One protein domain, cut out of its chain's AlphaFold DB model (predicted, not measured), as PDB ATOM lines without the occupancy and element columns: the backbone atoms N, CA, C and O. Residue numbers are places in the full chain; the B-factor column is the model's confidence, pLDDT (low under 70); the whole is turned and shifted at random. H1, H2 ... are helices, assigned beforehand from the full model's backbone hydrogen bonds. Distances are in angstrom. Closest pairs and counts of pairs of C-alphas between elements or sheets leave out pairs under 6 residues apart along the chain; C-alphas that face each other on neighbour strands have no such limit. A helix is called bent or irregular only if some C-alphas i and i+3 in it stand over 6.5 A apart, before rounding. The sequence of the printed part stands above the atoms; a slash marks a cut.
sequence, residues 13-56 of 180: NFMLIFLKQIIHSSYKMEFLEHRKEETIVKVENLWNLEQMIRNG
ATOM      1  N   ASN A  13      -4.498 -60.256 -24.658       83.88
ATOM      2  CA  ASN A  13      -3.501 -59.845 -23.664       83.88
ATOM      3  C   ASN A  13      -3.476 -58.326 -23.473       83.88
ATOM      4  O   ASN A  13      -3.418 -57.844 -22.341       83.88
ATOM      5  N   PHE A  14      -3.571 -57.569 -24.565       83.94
ATOM      6  CA  PHE A  14      -3.638 -56.114 -24.499       83.94
ATOM      7  C   PHE A  14      -4.874 -55.650 -23.713       83.94
ATOM      8  O   PHE A  14      -4.745 -54.881 -22.763       83.94
ATOM      9  N   MET A  15      -6.059 -56.182 -24.027       87.00
ATOM     10  CA  MET A  15      -7.300 -55.829 -23.322       87.00
ATOM     11  C   MET A  15      -7.251 -56.169 -21.825       87.00
ATOM     12  O   MET A  15      -7.701 -55.374 -20.998       87.00
ATOM     13  N   LEU A  16      -6.650 -57.304 -21.458       89.12
ATOM     14  CA  LEU A  16      -6.518 -57.722 -20.061       89.12
ATOM     15  C   LEU A  16      -5.619 -56.774 -19.248       89.12
ATOM     16  O   LEU A  16      -5.950 -56.425 -18.111       89.12
ATOM     17  N   ILE A  17      -4.507 -56.321 -19.836       88.06
ATOM     18  CA  ILE A  17      -3.597 -55.353 -19.205       88.06
ATOM     19  C   ILE A  17      -4.323 -54.026 -18.949       88.06
ATOM     20  O   ILE A  17      -4.228 -53.472 -17.851       88.06
ATOM     21  N   PHE A  18      -5.096 -53.546 -19.927       85.06
ATOM     22  CA  PHE A  18      -5.881 -52.318 -19.783       85.06
ATOM     23  C   PHE A  18      -6.953 -52.438 -18.699       85.06
ATOM     24  O   PHE A  18      -7.072 -51.548 -17.856       85.06
ATOM     25  N   LEU A  19      -7.689 -53.550 -18.662       87.31
ATOM     26  CA  LEU A  19      -8.732 -53.766 -17.663       87.31
ATOM     27  C   LEU A  19      -8.154 -53.804 -16.240       87.31
ATOM     28  O   LEU A  19      -8.687 -53.162 -15.336       87.31
ATOM     29  N   LYS A  20      -7.014 -54.479 -16.050       88.94
ATOM     30  CA  LYS A  20      -6.313 -54.522 -14.760       88.94
ATOM     31  C   LYS A  20      -5.877 -53.128 -14.301       88.94
ATOM     32  O   LYS A  20      -6.039 -52.795 -13.128       88.94
ATOM     33  N   GLN A  21      -5.368 -52.308 -15.220       86.38
ATOM     34  CA  GLN A  21      -4.956 -50.936 -14.922       86.38
ATOM     35  C   GLN A  21      -6.150 -50.055 -14.524       86.38
ATOM     36  O   GLN A  21      -6.051 -49.287 -13.565       86.38
ATOM     37  N   ILE A  22      -7.282 -50.193 -15.221       83.06
ATOM     38  CA  ILE A  22      -8.518 -49.459 -14.923       83.06
ATOM     39  C   ILE A  22      -9.050 -49.852 -13.544       83.06
ATOM     40  O   ILE A  22      -9.299 -48.973 -12.725       83.06
ATOM     41  N   ILE A  23      -9.154 -51.151 -13.248       87.62
ATOM     42  CA  ILE A  23      -9.643 -51.642 -11.950       87.62
ATOM     43  C   ILE A  23      -8.744 -51.151 -10.813       87.62
ATOM     44  O   ILE A  23      -9.235 -50.640  -9.808       87.62
ATOM     45  N   HIS A  24      -7.425 -51.244 -10.988       81.94
ATOM     46  CA  HIS A  24      -6.469 -50.767  -9.995       81.94
ATOM     47  C   HIS A  24      -6.586 -49.248  -9.763       81.94
ATOM     48  O   HIS A  24      -6.550 -48.785  -8.621       81.94
ATOM     49  N   SER A  25      -6.774 -48.464 -10.831       79.25
ATOM     50  CA  SER A  25      -6.968 -47.014 -10.731       79.25
ATOM     51  C   SER A  25      -8.293 -46.644 -10.055       79.25
ATOM     52  O   SER A  25      -8.324 -45.717  -9.245       79.25
ATOM     53  N   SER A  26      -9.373 -47.367 -10.352       75.75
ATOM     54  CA  SER A  26     -10.693 -47.151  -9.748       75.75
ATOM     55  C   SER A  26     -10.696 -47.483  -8.256       75.75
ATOM     56  O   SER A  26     -11.187 -46.691  -7.453       75.75
ATOM     57  N   TYR A  27     -10.059 -48.590  -7.867       71.94
ATOM     58  CA  TYR A  27      -9.944 -48.994  -6.465       71.94
ATOM     59  C   TYR A  27      -9.162 -47.968  -5.626       71.94
ATOM     60  O   TYR A  27      -9.544 -47.647  -4.499       71.94
ATOM     61  N   LYS A  28      -8.100 -47.375  -6.194       74.00
ATOM     62  CA  LYS A  28      -7.308 -46.335  -5.515       74.00
ATOM     63  C   LYS A  28      -8.100 -45.038  -5.286       74.00
ATOM     64  O   LYS A  28      -7.913 -44.391  -4.260       74.00
ATOM     65  N   MET A  29      -8.992 -44.672  -6.210       63.78
ATOM     66  CA  MET A  29      -9.877 -43.508  -6.052       63.78
ATOM     67  C   MET A  29     -10.956 -43.751  -4.993       63.78
ATOM     68  O   MET A  29     -11.314 -42.844  -4.245       63.78
ATOM     69  N   GLU A  30     -11.440 -44.986  -4.885       56.94
ATOM     70  CA  GLU A  30     -12.490 -45.351  -3.941       56.94
ATOM     71  C   GLU A  30     -12.030 -45.338  -2.478       56.94
ATOM     72  O   GLU A  30     -12.792 -44.903  -1.614       56.94
ATOM     73  N   PHE A  31     -10.765 -45.671  -2.209       57.47
ATOM     74  CA  PHE A  31     -10.196 -45.589  -0.859       57.47
ATOM     75  C   PHE A  31     -10.009 -44.142  -0.363       57.47
ATOM     76  O   PHE A  31     -10.112 -43.874   0.834       57.47
ATOM     77  N   LEU A  32      -9.776 -43.189  -1.274       57.78
ATOM     78  CA  LEU A  32      -9.595 -41.774  -0.926       57.78
ATOM     79  C   LEU A  32     -10.926 -41.075  -0.595       57.78
ATOM     80  O   LEU A  32     -10.965 -40.110   0.168       57.78
ATOM     81  N   GLU A  33     -12.023 -41.566  -1.170       58.03
ATOM     82  CA  GLU A  33     -13.340 -40.930  -1.108       58.03
ATOM     83  C   GLU A  33     -14.175 -41.378   0.108       58.03
ATOM     84  O   GLU A  33     -15.137 -40.718   0.493       58.03
ATOM     85  N   HIS A  34     -13.793 -42.466   0.783       47.00
ATOM     86  CA  HIS A  34     -14.558 -43.049   1.897       47.00
ATOM     87  C   HIS A  34     -14.262 -42.499   3.287       47.00
ATOM     88  O   HIS A  34     -14.692 -43.072   4.287       47.00
ATOM     89  N   ARG A  35     -13.624 -41.332   3.395       56.06
ATOM     90  CA  ARG A  35     -13.494 -40.682   4.704       56.06
ATOM     91  C   ARG A  35     -14.724 -39.876   5.138       56.06
ATOM     92  O   ARG A  35     -14.633 -39.237   6.188       56.06
ATOM     93  N   LYS A  36     -15.859 -39.856   4.409       60.34
ATOM     94  CA  LYS A  36     -17.031 -39.137   4.952       60.34
ATOM     95  C   LYS A  36     -18.470 -39.466   4.541       60.34
ATOM     96  O   LYS A  36     -19.326 -39.035   5.298       60.34
ATOM     97  N   GLU A  37     -18.808 -40.177   3.468       54.12
ATOM     98  CA  GLU A  37     -20.240 -40.334   3.116       54.12
ATOM     99  C   GLU A  37     -20.535 -41.607   2.299       54.12
ATOM    100  O   GLU A  37     -19.670 -42.136   1.605       54.12
ATOM    101  N   GLU A  38     -21.754 -42.120   2.479       57.81
ATOM    102  CA  GLU A  38     -22.219 -43.499   2.271       57.81
ATOM    103  C   GLU A  38     -22.154 -44.058   0.831       57.81
ATOM    104  O   GLU A  38     -22.358 -43.390  -0.181       57.81
ATOM    105  N   THR A  39     -21.920 -45.367   0.780       54.34
ATOM    106  CA  THR A  39     -21.429 -46.240  -0.299       54.34
ATOM    107  C   THR A  39     -22.462 -46.742  -1.315       54.34
ATOM    108  O   THR A  39     -22.324 -47.840  -1.843       54.34
ATOM    109  N   ILE A  40     -23.512 -45.983  -1.628       55.72
ATOM    110  CA  ILE A  40     -24.608 -46.514  -2.473       55.72
ATOM    111  C   ILE A  40     -24.394 -46.242  -3.979       55.72
ATOM    112  O   ILE A  40     -24.991 -46.895  -4.827       55.72
ATOM    113  N   VAL A  41     -23.469 -45.351  -4.348       53.84
ATOM    114  CA  VAL A  41     -23.315 -44.878  -5.742       53.84
ATOM    115  C   VAL A  41     -22.447 -45.797  -6.634       53.84
ATOM    116  O   VAL A  41     -22.427 -45.635  -7.851       53.84
ATOM    117  N   LYS A  42     -21.731 -46.793  -6.087       58.28
ATOM    118  CA  LYS A  42     -20.660 -47.492  -6.842       58.28
ATOM    119  C   LYS A  42     -21.045 -48.797  -7.552       58.28
ATOM    120  O   LYS A  42     -20.339 -49.201  -8.472       58.28
ATOM    121  N   VAL A  43     -22.185 -49.411  -7.231       56.19
ATOM    122  CA  VAL A  43     -22.610 -50.682  -7.863       56.19
ATOM    123  C   VAL A  43     -23.130 -50.479  -9.293       56.19
ATOM    124  O   VAL A  43     -22.904 -51.313 -10.168       56.19
ATOM    125  N   GLU A  44     -23.769 -49.343  -9.567       61.62
ATOM    126  CA  GLU A  44     -24.447 -49.094 -10.846       61.62
ATOM    127  C   GLU A  44     -23.465 -48.910 -12.022       61.62
ATOM    128  O   GLU A  44     -23.737 -49.326 -13.149       61.62
ATOM    129  N   ASN A  45     -22.267 -48.383 -11.753       67.19
ATOM    130  CA  ASN A  45     -21.232 -48.189 -12.776       67.19
ATOM    131  C   ASN A  45     -20.569 -49.502 -13.216       67.19
ATOM    132  O   ASN A  45     -20.184 -49.631 -14.378       67.19
ATOM    133  N   LEU A  46     -20.456 -50.481 -12.313       72.88
ATOM    134  CA  LEU A  46     -19.903 -51.798 -12.640       72.88
ATOM    135  C   LEU A  46     -20.874 -52.604 -13.504       72.88
ATOM    136  O   LEU A  46     -20.459 -53.192 -14.502       72.88
ATOM    137  N   TRP A  47     -22.169 -52.548 -13.183       77.25
ATOM    138  CA  TRP A  47     -23.209 -53.207 -13.969       77.25
ATOM    139  C   TRP A  47     -23.269 -52.675 -15.405       77.25
ATOM    140  O   TRP A  47     -23.322 -53.448 -16.358       77.25
ATOM    141  N   ASN A  48     -23.179 -51.356 -15.590       73.38
ATOM    142  CA  ASN A  48     -23.187 -50.755 -16.926       73.38
ATOM    143  C   ASN A  48     -21.980 -51.178 -17.779       73.38
ATOM    144  O   ASN A  48     -22.122 -51.378 -18.987       73.38
ATOM    145  N   LEU A  49     -20.807 -51.365 -17.166       76.62
ATOM    146  CA  LEU A  49     -19.618 -51.851 -17.867       76.62
ATOM    147  C   LEU A  49     -19.754 -53.328 -18.264       76.62
ATOM    148  O   LEU A  49     -19.424 -53.691 -19.394       76.62
ATOM    149  N   GLU A  50     -20.285 -54.166 -17.374       77.56
ATOM    150  CA  GLU A  50     -20.584 -55.572 -17.666       77.56
ATOM    151  C   GLU A  50     -21.580 -55.697 -18.830       77.56
ATOM    152  O   GLU A  50     -21.357 -56.455 -19.777       77.56
ATOM    153  N   GLN A  51     -22.628 -54.869 -18.827       76.75
ATOM    154  CA  GLN A  51     -23.598 -54.806 -19.917       76.75
ATOM    155  C   GLN A  51     -22.972 -54.316 -21.229       76.75
ATOM    156  O   GLN A  51     -23.324 -54.823 -22.289       76.75
ATOM    157  N   MET A  52     -22.022 -53.378 -21.204       72.06
ATOM    158  CA  MET A  52     -21.302 -52.965 -22.418       72.06
ATOM    159  C   MET A  52     -20.444 -54.091 -23.002       72.06
ATOM    160  O   MET A  52     -20.417 -54.253 -24.220       72.06
ATOM    161  N   ILE A  53     -19.775 -54.885 -22.160       74.81
ATOM    162  CA  ILE A  53     -18.979 -56.039 -22.610       74.81
ATOM    163  C   ILE A  53     -19.897 -57.110 -23.207       74.81
ATOM    164  O   ILE A  53     -19.600 -57.657 -24.270       74.81
ATOM    165  N   ARG A  54     -21.045 -57.357 -22.566       72.31
ATOM    166  CA  ARG A  54     -22.033 -58.343 -23.018       72.31
ATOM    167  C   ARG A  54     -22.745 -57.931 -24.310       72.31
ATOM    168  O   ARG A  54     -22.946 -58.758 -25.193       72.31
ATOM    169  N   ASN A  55     -23.079 -56.648 -24.453       74.62
ATOM    170  CA  ASN A  55     -23.765 -56.109 -25.634       74.62
ATOM    171  C   ASN A  55     -22.803 -55.750 -26.782       74.62
ATOM    172  O   ASN A  55     -23.243 -55.596 -27.919       74.62
ATOM    173  N   GLY A  56     -21.497 -55.642 -26.514       73.19
ATOM    174  CA  GLY A  56     -20.444 -55.303 -27.480       73.19
ATOM    175  C   GLY A  56     -20.142 -56.373 -28.538       73.19
ATOM    176  O   GLY A  56     -19.171 -56.235 -29.277       73.19
TER     177      GLY A  56
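This is residues 13 to 56 of the 180 residues of an uncharacterized protein of Araneus ventricosus (UniProt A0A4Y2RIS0). The model is a flat, open U: a long helix, H1, runs out, the chain turns through residues 34 to 42, and a shorter helix, H2, folds back. The two helices stand apart with an empty gap between them, and the link forms the round end of the U. The printed part has 44 residues with two named helices, H1 then H2 along the chain, and no named strand; its class is all helix. The whole is loose, with a radius of gyration of the C-alphas of 12.7 A, and the C-alphas span 37 by 21 by 6 A.

H1, residues 13 to 33, is the longest helix by residues. A short link of 9 residues leads from it to H2, residues 43 to 55. H1 and H2 are apart, with no C-alpha of the one within 8 A of the other. Residues 13 to 29 of H1 stand free, and so do residues 43 to 56, of which 43 to 55 belong to H2. In H2 every O i to N i+4 pair is within hydrogen-bond range; in H1 16 of 17 are.

H1 begins at C-alpha 13, at (-3.501, -59.845, -23.664), and measures 31.0 A from first to last C-alpha. H2 begins at C-alpha 43, at (-22.610, -50.682, -7.863), and ends at C-alpha 55, at (-23.765, -56.109, -25.634), 18.6 A away. Neither helix is bent.

The two C-alphas farthest apart are those of Asn 13 and Lys 36, at 37.8 A. The first and last printed C-alphas, of Asn 13 and Gly 56, are 18.0 A apart. The printed part has no cut. The mean pLDDT of the printed part is 71.2, and residues 29 to 45 are under 70.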